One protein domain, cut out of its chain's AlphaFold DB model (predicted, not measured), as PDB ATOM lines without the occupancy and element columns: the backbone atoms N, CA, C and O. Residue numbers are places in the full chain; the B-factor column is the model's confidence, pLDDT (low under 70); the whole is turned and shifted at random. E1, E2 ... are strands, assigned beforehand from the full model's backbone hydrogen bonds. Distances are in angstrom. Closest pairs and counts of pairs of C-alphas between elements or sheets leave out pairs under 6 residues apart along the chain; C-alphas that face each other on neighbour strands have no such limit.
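Overview. This is residues 642 to 681 and 767 to 804 of the 804 residues of an uncharacterized protein of Helicobacter sp. 12S02232-10 (UniProt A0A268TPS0). A long, narrow ribbon of three antiparallel strands, E1, E3 and E4, is strongly twisted along its length; at one end of it E1 bends sharply and folds back as a small hairpin with the short strand E2. At the other end the ribbon closes in the turn of the hairpin E3 and E4, and after E2 a stretch with no named element, residues 669 to 681, runs to a cut. The printed part has 78 residues with four named strands, E1, E2, E3 and E4 along the chain, and no named helix; the class is all strand. The one sheet has the order E2, E1, E3, E4, all antiparallel. The whole is loose, with a radius of gyration of the C-alphas of 15.4 A, and is a rod spanning 54 by 23 by 23 A.

Along the chain. E1, residues 642 to 662, is the longest strand by residues and measures 37.2 A from its first C-alpha at (216.443, 256.628, 239.550) to its last. E3, residues 770 to 785, measures 40.9 A and begins with C-alpha 770 at (178.551, 251.922, 225.032). E4, residues 791 to 803, measures 29.6 A and ends with C-alpha 803 at (186.157, 253.509, 232.226). E2, residues 665 to 668, measures 9.8 A.

Arrangement. E1 and E3 are inner strands and antiparallel neighbours, with 168 degrees between their directions. N 651 and O 777 are 2.8 A apart and N 644 and O 783 2.9 A, both within hydrogen-bond range. E3 and E4 form a hairpin, antiparallel at 164 degrees, with N 778 and O 800 within hydrogen-bond range at 2.8 A. E1 bends by 116 degrees at residue 658, E3 by 71 degrees at residue 773 and E4 by 77 degrees at residue 797. The pairing of E1 is staggered: residues 642 to 659 pair with E3, and residues 659 to 662 pair with E2. E1 and E2 form an antiparallel hairpin, with N 660 and O 667 within hydrogen-bond range at 2.8 A. E2 and E4 are the edge strands and are apart; E2 and E3 are apart too. From edge to edge the strands' lines turn by 88 degrees.

Size, cuts and confidence. The two C-alphas farthest apart are those of Ala 767 and Asp 788, 54.7 A. Residues 682 to 766 are not printed, and C-alphas 681 and 767 are 20.7 A apart across this cut, which lies in the link from E2 to E3. The links E1 to E2 and E3 to E4 are tight, with 2 and 5 residues. Mean pLDDT of the printed part is 81.9; residues 677 to 681 and 767 to 768 are under 70. Glu 804 is the chain's last residue.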
ATOM      1  N   VAL A 642     216.882 257.994 239.864       91.50
ATOM      2  CA  VAL A 642     216.443 256.628 239.550       91.50
ATOM      3  C   VAL A 642     214.922 256.621 239.365       91.50
ATOM      4  O   VAL A 642     214.212 257.001 240.298       91.50
ATOM      5  N   PRO A 643     214.375 256.212 238.205       87.81
ATOM      6  CA  PRO A 643     212.929 256.084 238.042       87.81
ATOM      7  C   PRO A 643     212.412 254.934 238.918       87.81
ATOM      8  O   PRO A 643     212.923 253.820 238.844       87.81
ATOM      9  N   LEU A 644     211.409 255.201 239.758       85.06
ATOM     10  CA  LEU A 644     210.834 254.199 240.662       85.06
ATOM     11  C   LEU A 644     209.564 253.566 240.089       85.06
ATOM     12  O   LEU A 644     209.436 252.346 240.046       85.06
ATOM     13  N   SER A 645     208.607 254.398 239.682       80.94
ATOM     14  CA  SER A 645     207.290 253.966 239.205       80.94
ATOM     15  C   SER A 645     206.557 255.127 238.540       80.94
ATOM     16  O   SER A 645     206.872 256.288 238.802       80.94
ATOM     17  N   SER A 646     205.530 254.828 237.749       78.50
ATOM     18  CA  SER A 646     204.527 255.812 237.351       78.50
ATOM     19  C   SER A 646     203.215 255.566 238.096       78.50
ATOM     20  O   SER A 646     202.836 254.419 238.343       78.50
ATOM     21  N   ARG A 647     202.527 256.637 238.497       78.88
ATOM     22  CA  ARG A 647     201.215 256.564 239.150       78.88
ATOM     23  C   ARG A 647     200.230 257.424 238.373       78.88
ATOM     24  O   ARG A 647     200.535 258.560 238.042       78.88
ATOM     25  N   GLY A 648     199.047 256.886 238.090       78.12
ATOM     26  CA  GLY A 648     197.942 257.699 237.591       78.12
ATOM     27  C   GLY A 648     197.365 258.532 238.730       78.12
ATOM     28  O   GLY A 648     196.948 257.978 239.750       78.12
ATOM     29  N   LYS A 649     197.305 259.848 238.551       81.88
ATOM     30  CA  LYS A 649     196.546 260.753 239.412       81.88
ATOM     31  C   LYS A 649     195.264 261.134 238.698       81.88
ATOM     32  O   LYS A 649     195.320 261.605 237.567       81.88
ATOM     33  N   LEU A 650     194.118 260.895 239.331       83.88
ATOM     34  CA  LEU A 650     192.826 261.282 238.775       83.88
ATOM     35  C   LEU A 650     192.782 262.810 238.653       83.88
ATOM     36  O   LEU A 650     192.933 263.509 239.655       83.88
ATOM     37  N   VAL A 651     192.611 263.311 237.435       86.56
ATOM     38  CA  VAL A 651     192.558 264.750 237.138       86.56
ATOM     39  C   VAL A 651     191.132 265.199 236.851       86.56
ATOM     40  O   VAL A 651     190.767 266.318 237.200       86.56
ATOM     41  N   ASP A 652     190.329 264.344 236.224       87.69
ATOM     42  CA  ASP A 652     188.952 264.655 235.842       87.69
ATOM     43  C   ASP A 652     188.121 263.368 235.742       87.69
ATOM     44  O   ASP A 652     188.651 262.309 235.400       87.69
ATOM     45  N   THR A 653     186.819 263.461 236.004       86.94
ATOM     46  CA  THR A 653     185.868 262.355 235.845       86.94
ATOM     47  C   THR A 653     184.738 262.818 234.941       86.94
ATOM     48  O   THR A 653     183.939 263.686 235.290       86.94
ATOM     49  N   GLN A 654     184.652 262.217 233.760       87.50
ATOM     50  CA  GLN A 654     183.716 262.605 232.719       87.50
ATOM     51  C   GLN A 654     182.536 261.646 232.674       87.50
ATOM     52  O   GLN A 654     182.680 260.490 232.293       87.50
ATOM     53  N   GLN A 655     181.354 262.137 233.027       87.88
ATOM     54  CA  GLN A 655     180.128 261.343 232.996       87.88
ATOM     55  C   GLN A 655     179.432 261.415 231.633       87.88
ATOM     56  O   GLN A 655     179.657 262.332 230.836       87.88
ATOM     57  N   ASN A 656     178.536 260.456 231.396       85.25
ATOM     58  CA  ASN A 656     177.656 260.385 230.230       85.25
ATOM     59  C   ASN A 656     178.387 260.355 228.877       85.25
ATOM     60  O   ASN A 656     177.917 260.923 227.890       85.25
ATOM     61  N   LYS A 657     179.557 259.713 228.818       87.88
ATOM     62  CA  LYS A 657     180.322 259.571 227.575       87.88
ATOM     63  C   LYS A 657     179.888 258.333 226.799       87.88
ATOM     64  O   LYS A 657     179.487 257.326 227.377       87.88
ATOM     65  N   THR A 658     179.984 258.417 225.476       85.44
ATOM     66  CA  THR A 658     179.740 257.286 224.573       85.44
ATOM     67  C   THR A 658     181.074 256.744 224.084       85.44
ATOM     68  O   THR A 658     181.922 257.526 223.658       85.44
ATOM     69  N   LEU A 659     181.264 255.428 224.121       86.25
ATOM     70  CA  LEU A 659     182.439 254.755 223.574       86.25
ATOM     71  C   LEU A 659     182.092 254.059 222.264       86.25
ATOM     72  O   LEU A 659     181.034 253.438 222.151       86.25
ATOM     73  N   ILE A 660     183.000 254.149 221.296       86.06
ATOM     74  CA  ILE A 660     182.896 253.481 219.999       86.06
ATOM     75  C   ILE A 660     184.053 252.490 219.860       86.06
ATOM     76  O   ILE A 660     185.207 252.898 220.022       86.06
ATOM     77  N   PRO A 661     183.786 251.215 219.536       82.00
ATOM     78  CA  PRO A 661     184.832 250.285 219.133       82.00
ATOM     79  C   PRO A 661     185.483 250.738 217.818       82.00
ATOM     80  O   PRO A 661     184.799 250.940 216.818       82.00
ATOM     81  N   ASP A 662     186.805 250.866 217.809       83.12
ATOM     82  CA  ASP A 662     187.626 251.094 216.616       83.12
ATOM     83  C   ASP A 662     188.804 250.097 216.625       83.12
ATOM     84  O   ASP A 662     189.081 249.423 217.618       83.12
ATOM     85  N   SER A 663     189.527 250.012 215.516       77.50
ATOM     86  CA  SER A 663     190.761 249.251 215.316       77.50
ATOM     87  C   SER A 663     191.835 249.462 216.398       77.50
ATOM     88  O   SER A 663     192.646 248.567 216.621       77.50
ATOM     89  N   GLY A 664     191.830 250.605 217.098       76.44
ATOM     90  CA  GLY A 664     192.734 250.917 218.216       76.44
ATOM     91  C   GLY A 664     192.202 250.588 219.621       76.44
ATOM     92  O   GLY A 664     192.915 250.816 220.596       76.44
ATOM     93  N   GLY A 665     190.971 250.078 219.751       85.19
ATOM     94  CA  GLY A 665     190.292 249.825 221.029       85.19
ATOM     95  C   GLY A 665     189.014 250.653 221.210       85.19
ATOM     96  O   GLY A 665     188.389 251.072 220.239       85.19
ATOM     97  N   LEU A 666     188.602 250.892 222.461       86.06
ATOM     98  CA  LEU A 666     187.414 251.699 222.772       86.06
ATOM     99  C   LEU A 666     187.761 253.194 222.751       86.06
ATOM    100  O   LEU A 666     188.458 253.692 223.636       86.06
ATOM    101  N   LYS A 667     187.261 253.905 221.739       88.88
ATOM    102  CA  LYS A 667     187.465 255.342 221.530       88.88
ATOM    103  C   LYS A 667     186.348 256.157 222.177       88.88
ATOM    104  O   LYS A 667     185.176 255.808 222.048       88.88
ATOM    105  N   ILE A 668     186.677 257.274 222.820       89.06
ATOM    106  CA  ILE A 668     185.676 258.184 223.397       89.06
ATOM    107  C   ILE A 668     185.065 259.033 222.275       89.06
ATOM    108  O   ILE A 668     185.773 259.781 221.592       89.06
ATOM    109  N   TYR A 669     183.748 258.935 222.078       86.06
ATOM    110  CA  TYR A 669     183.036 259.604 220.989       86.06
ATOM    111  C   TYR A 669     183.259 261.120 220.995       86.06
ATOM    112  O   TYR A 669     183.141 261.780 222.029       86.06
ATOM    113  N   GLY A 670     183.570 261.673 219.819       85.31
ATOM    114  CA  GLY A 670     183.856 263.098 219.639       85.31
ATOM    115  C   GLY A 670     185.275 263.531 220.028       85.31
ATOM    116  O   GLY A 670     185.592 264.710 219.903       85.31
ATOM    117  N   THR A 671     186.143 262.610 220.461       86.19
ATOM    118  CA  THR A 671     187.559 262.884 220.773       86.19
ATOM    119  C   THR A 671     188.482 261.954 219.983       86.19
ATOM    120  O   THR A 671     188.006 261.039 219.315       86.19
ATOM    121  N   ASN A 672     189.799 262.161 220.058       86.75
ATOM    122  CA  ASN A 672     190.793 261.204 219.552       86.75
ATOM    123  C   ASN A 672     191.359 260.284 220.645       86.75
ATOM    124  O   ASN A 672     192.292 259.530 220.377       86.75
ATOM    125  N   ASP A 673     190.783 260.329 221.844       88.81
ATOM    126  CA  ASP A 673     191.280 259.620 223.013       88.81
ATOM    127  C   ASP A 673     190.693 258.204 223.107       88.81
ATOM    128  O   ASP A 673     189.526 257.962 222.779       88.81
ATOM    129  N   TYR A 674     191.512 257.264 223.580       88.94
ATOM    130  CA  TYR A 674     191.149 255.859 223.763       88.94
ATOM    131  C   TYR A 674     191.218 255.477 225.237       88.94
ATOM    132  O   TYR A 674     192.096 255.936 225.974       88.94
ATOM    133  N   ILE A 675     190.319 254.589 225.655       86.19
ATOM    134  CA  ILE A 675     190.397 253.977 226.975       86.19
ATOM    135  C   ILE A 675     191.501 252.925 226.981       86.19
ATOM    136  O   ILE A 675     191.576 252.054 226.114       86.19
ATOM    137  N   GLN A 676     192.350 252.997 227.999       81.19
ATOM    138  CA  GLN A 676     193.377 252.002 228.259       81.19
ATOM    139  C   GLN A 676     192.705 250.724 228.770       81.19
ATOM    140  O   GLN A 676     192.041 250.720 229.806       81.19
ATOM    141  N   ASN A 677     192.880 249.627 228.034       65.12
ATOM    142  CA  ASN A 677     192.332 248.328 228.401       65.12
ATOM    143  C   ASN A 677     193.063 247.798 229.647       65.12
ATOM    144  O   ASN A 677     194.177 247.280 229.545       65.12
ATOM    145  N   THR A 678     192.479 247.950 230.839       55.78
ATOM    146  CA  THR A 678     193.018 247.256 232.012       55.78
ATOM    147  C   THR A 678     192.579 245.807 231.909       55.78
ATOM    148  O   THR A 678     191.385 245.521 231.874       55.78
ATOM    149  N   GLY A 679     193.525 244.870 231.864       51.09
ATOM    150  CA  GLY A 679     193.246 243.434 231.722       51.09
ATOM    151  C   GLY A 679     192.374 242.803 232.824       51.09
ATOM    152  O   GLY A 679     192.232 241.589 232.840       51.09
ATOM    153  N   ASN A 680     191.791 243.600 233.727       47.75
ATOM    154  CA  ASN A 680     190.881 243.185 234.793       47.75
ATOM    155  C   ASN A 680     189.524 243.924 234.810       47.75
ATOM    156  O   ASN A 680     188.695 243.604 235.661       47.75
ATOM    157  N   SER A 681     189.248 244.871 233.902       47.59
ATOM    158  CA  SER A 681     187.998 245.658 233.905       47.59
ATOM    159  C   SER A 681     186.934 245.184 232.908       47.59
ATOM    160  O   SER A 681     186.019 245.936 232.585       47.59
ATOM    161  N   ALA A 767     176.604 248.516 215.347       54.50
ATOM    162  CA  ALA A 767     177.797 248.784 216.139       54.50
ATOM    163  C   ALA A 767     177.344 249.038 217.583       54.50
ATOM    164  O   ALA A 767     176.561 249.960 217.821       54.50
ATOM    165  N   ASP A 768     177.764 248.186 218.515       61.44
ATOM    166  CA  ASP A 768     177.416 248.330 219.923       61.44
ATOM    167  C   ASP A 768     178.117 249.578 220.470       61.44
ATOM    168  O   ASP A 768     179.330 249.611 220.685       61.44
ATOM    169  N   TYR A 769     177.343 250.650 220.626       71.38
ATOM    170  CA  TYR A 769     177.778 251.866 221.296       71.38
ATOM    171  C   TYR A 769     177.601 251.680 222.800       71.38
ATOM    172  O   TYR A 769     176.489 251.426 223.267       71.38
ATOM    173  N   PHE A 770     178.663 251.882 223.575       78.94
ATOM    174  CA  PHE A 770     178.551 251.922 225.032       78.94
ATOM    175  C   PHE A 770     178.245 253.357 225.446       78.94
ATOM    176  O   PHE A 770     179.141 254.195 225.510       78.94
ATOM    177  N   THR A 771     176.969 253.672 225.648       78.56
ATOM    178  CA  THR A 771     176.513 255.002 226.067       78.56
ATOM    179  C   THR A 771     176.530 255.137 227.594       78.56
ATOM    180  O   THR A 771     176.631 254.148 228.320       78.56
ATOM    181  N   ASN A 772     176.454 256.377 228.086       81.00
ATOM    182  CA  ASN A 772     176.386 256.727 229.512       81.00
ATOM    183  C   ASN A 772     177.543 256.221 230.396       81.00
ATOM    184  O   ASN A 772     177.358 255.976 231.585       81.00
ATOM    185  N   GLN A 773     178.745 256.097 229.840       83.31
ATOM    186  CA  GLN A 773     179.921 255.660 230.589       83.31
ATOM    187  C   GLN A 773     180.505 256.807 231.423       83.31
ATOM    188  O   GLN A 773     180.511 257.966 230.988       83.31
ATOM    189  N   THR A 774     181.021 256.469 232.605       83.25
ATOM    190  CA  THR A 774     181.857 257.366 233.409       83.25
ATOM    191  C   THR A 774     183.317 257.067 233.096       83.25
ATOM    192  O   THR A 774     183.767 255.933 233.224       83.25
ATOM    193  N   ILE A 775     184.048 258.074 232.625       86.19
ATOM    194  CA  ILE A 775     185.442 257.944 232.210       86.19
ATOM    195  C   ILE A 775     186.306 258.782 233.134       86.19
ATOM    196  O   ILE A 775     186.224 260.010 233.143       86.19
ATOM    197  N   ALA A 776     187.181 258.118 233.868       85.31
ATOM    198  CA  ALA A 776     188.194 258.755 234.676       85.31
ATOM    199  C   ALA A 776     189.442 259.065 233.839       85.31
ATOM    200  O   ALA A 776     190.044 258.191 233.207       85.31
ATOM    201  N   LYS A 777     189.831 260.337 233.840       87.75
ATOM    202  CA  LYS A 777     191.024 260.868 233.191       87.75
ATOM    203  C   LYS A 777     192.141 260.953 234.221       87.75
ATOM    204  O   LYS A 777     192.077 261.753 235.154       87.75
ATOM    205  N   TYR A 778     193.182 260.159 234.027       83.25
ATOM    206  CA  TYR A 778     194.370 260.152 234.862       83.25
ATOM    207  C   TYR A 778     195.531 260.811 234.128       83.25
ATOM    208  O   TYR A 778     195.826 260.471 232.986       83.25
ATOM    209  N   GLU A 779     196.225 261.721 234.794       84.88
ATOM    210  CA  GLU A 779     197.543 262.176 234.361       84.88
ATOM    211  C   GLU A 779     198.583 261.259 234.993       84.88
ATOM    212  O   GLU A 779     198.530 260.955 236.190       84.88
ATOM    213  N   VAL A 780     199.492 260.740 234.175       80.75
ATOM    214  CA  VAL A 780     200.550 259.858 234.651       80.75
ATOM    215  C   VAL A 780     201.641 260.724 235.273       80.75
ATOM    216  O   VAL A 780     202.298 261.511 234.600       80.75
ATOM    217  N   GLU A 781     201.874 260.566 236.568       83.94
ATOM    218  CA  GLU A 781     203.016 261.162 237.252       83.94
ATOM    219  C   GLU A 781     204.172 260.153 237.248       83.94
ATOM    220  O   GLU A 781     204.004 258.975 237.578       83.94
ATOM    221  N   SER A 782     205.357 260.601 236.840       85.25
ATOM    222  CA  SER A 782     206.597 259.832 236.937       85.25
ATOM    223  C   SER A 782     207.276 260.136 238.265       85.25
ATOM    224  O   SER A 782     207.555 261.297 238.568       85.25
ATOM    225  N   ILE A 783     207.556 259.091 239.043       87.38
ATOM    226  CA  ILE A 783     208.203 259.199 240.351       87.38
ATOM    227  C   ILE A 783     209.681 258.841 240.208       87.38
ATOM    228  O   ILE A 783     210.035 257.740 239.779       87.38
ATOM    229  N   TYR A 784     210.539 259.768 240.618       90.81
ATOM    230  CA  TYR A 784     211.990 259.641 240.616       90.81
ATOM    231  C   TYR A 784     212.538 259.638 242.048       90.81
ATOM    232  O   TYR A 784     212.064 260.393 242.897       90.81
ATOM    233  N   LEU A 785     213.554 258.817 242.312       90.50
ATOM    234  CA  LEU A 785     214.356 258.857 243.533       90.50
ATOM    235  C   LEU A 785     215.572 259.757 243.308       90.50
ATOM    236  O   LEU A 785     216.387 259.496 242.418       90.50
ATOM    237  N   ARG A 786     215.688 260.806 244.121       93.31
ATOM    238  CA  ARG A 786     216.860 261.681 244.165       93.31
ATOM    239  C   ARG A 786     217.992 261.028 244.972       93.31
ATOM    240  O   ARG A 786     217.769 260.100 245.747       93.31
ATOM    241  N   GLY A 787     219.214 261.525 244.810       85.31
ATOM    242  CA  GLY A 787     220.426 261.020 245.466       85.31
ATOM    243  C   GLY A 787     220.425 261.196 246.987       85.31
ATOM    244  O   GLY A 787     221.052 260.411 247.691       85.31
ATOM    245  N   ASP A 788     219.660 262.160 247.506       88.88
ATOM    246  CA  ASP A 788     219.416 262.333 248.945       88.88
ATOM    247  C   ASP A 788     218.339 261.395 249.517       88.88
ATOM    248  O   ASP A 788     218.047 261.443 250.710       88.88
ATOM    249  N   GLY A 789     217.742 260.544 248.676       88.19
ATOM    250  CA  GLY A 789     216.646 259.649 249.041       88.19
ATOM    251  C   GLY A 789     215.259 260.298 249.015       88.19
ATOM    252  O   GLY A 789     214.266 259.605 249.246       88.19
ATOM    253  N   SER A 790     215.153 261.597 248.715       91.94
ATOM    254  CA  SER A 790     213.862 262.258 248.504       91.94
ATOM    255  C   SER A 790     213.234 261.846 247.167       91.94
ATOM    256  O   SER A 790     213.904 261.340 246.264       91.94
ATOM    257  N   ARG A 791     211.918 262.032 247.037       91.25
ATOM    258  CA  ARG A 791     211.176 261.710 245.812       91.25
ATOM    259  C   ARG A 791     210.843 262.984 245.048       91.25
ATOM    260  O   ARG A 791     210.459 263.979 245.657       91.25
ATOM    261  N   LEU A 792     210.960 262.924 243.725       90.56
ATOM    262  CA  LEU A 792     210.420 263.929 242.817       90.56
ATOM    263  C   LEU A 792     209.282 263.306 242.011       90.56
ATOM    264  O   LEU A 792     209.478 262.292 241.343       90.56
ATOM    265  N   GLU A 793     208.120 263.946 242.040       87.69
ATOM    266  CA  GLU A 793     206.960 263.586 241.229       87.69
ATOM    267  C   GLU A 793     206.817 264.637 240.127       87.69
ATOM    268  O   GLU A 793     206.675 265.827 240.413       87.69
ATOM    269  N   LEU A 794     206.924 264.212 238.867       84.62
ATOM    270  CA  LEU A 794     206.731 265.084 237.709       84.62
ATOM    271  C   LEU A 794     205.537 264.597 236.888       84.62
ATOM    272  O   LEU A 794     205.466 263.395 236.610       84.62
ATOM    273  N   PRO A 795     204.647 265.491 236.428       80.25
ATOM    274  CA  PRO A 795     203.666 265.128 235.416       80.25
ATOM    275  C   PRO A 795     204.413 264.674 234.155       80.25
ATOM    276  O   PRO A 795     205.296 265.376 233.661       80.25
ATOM    277  N   SER A 796     204.107 263.481 233.641       76.19
ATOM    278  CA  SER A 796     204.730 262.986 232.406       76.19
ATOM    279  C   SER A 796     204.144 263.650 231.155       76.19
ATOM    280  O   SER A 796     204.687 263.482 230.065       76.19
ATOM    281  N   GLY A 797     203.023 264.368 231.305       77.38
ATOM    282  CA  GLY A 797     202.195 264.861 230.207       77.38
ATOM    283  C   GLY A 797     201.390 263.760 229.503       77.38
ATOM    284  O   GLY A 797     200.575 264.062 228.635       77.38
ATOM    285  N   GLU A 798     201.584 262.488 229.869       81.69
ATOM    286  CA  GLU A 798     200.791 261.372 229.362       81.69
ATOM    287  C   GLU A 798     199.450 261.326 230.103       81.69
ATOM    288  O   GLU A 798     199.391 261.218 231.330       81.69
ATOM    289  N   ILE A 799     198.364 261.388 229.341       82.69
ATOM    290  CA  ILE A 799     197.001 261.296 229.853       82.69
ATOM    291  C   ILE A 799     196.456 259.916 229.497       82.69
ATOM    292  O   ILE A 799     196.485 259.502 228.339       82.69
ATOM    293  N   LYS A 800     195.935 259.207 230.497       84.88
ATOM    294  CA  LYS A 800     195.291 257.903 230.347       84.88
ATOM    295  C   LYS A 800     193.833 257.994 230.751       84.88
ATOM    296  O   LYS A 800     193.503 258.565 231.784       84.88
ATOM    297  N   TYR A 801     192.967 257.394 229.948       85.69
ATOM    298  CA  TYR A 801     191.538 257.328 230.221       85.69
ATOM    299  C   TYR A 801     191.162 255.903 230.609       85.69
ATOM    300  O   TYR A 801     191.574 254.952 229.945       85.69
ATOM    301  N   TYR A 802     190.377 255.762 231.670       84.88
ATOM    302  CA  TYR A 802     189.844 254.488 232.143       84.88
ATOM    303  C   TYR A 802     188.328 254.614 232.295       84.88
ATOM    304  O   TYR A 802     187.852 255.631 232.792       84.88
ATOM    305  N   ALA A 803     187.568 253.613 231.848       81.00
ATOM    306  CA  ALA A 803     186.157 253.509 232.226       81.00
ATOM    307  C   ALA A 803     186.077 253.033 233.683       81.00
ATOM    308  O   ALA A 803     186.773 252.076 234.034       81.00
ATOM    309  N   GLU A 804     185.285 253.722 234.504       74.94
ATOM    310  CA  GLU A 804     185.024 253.346 235.904       74.94
ATOM    311  C   GLU A 804     183.868 252.355 236.046       74.94
ATOM    312  O   GLU A 804     182.859 252.518 235.323       74.94
TER     313      GLU A 804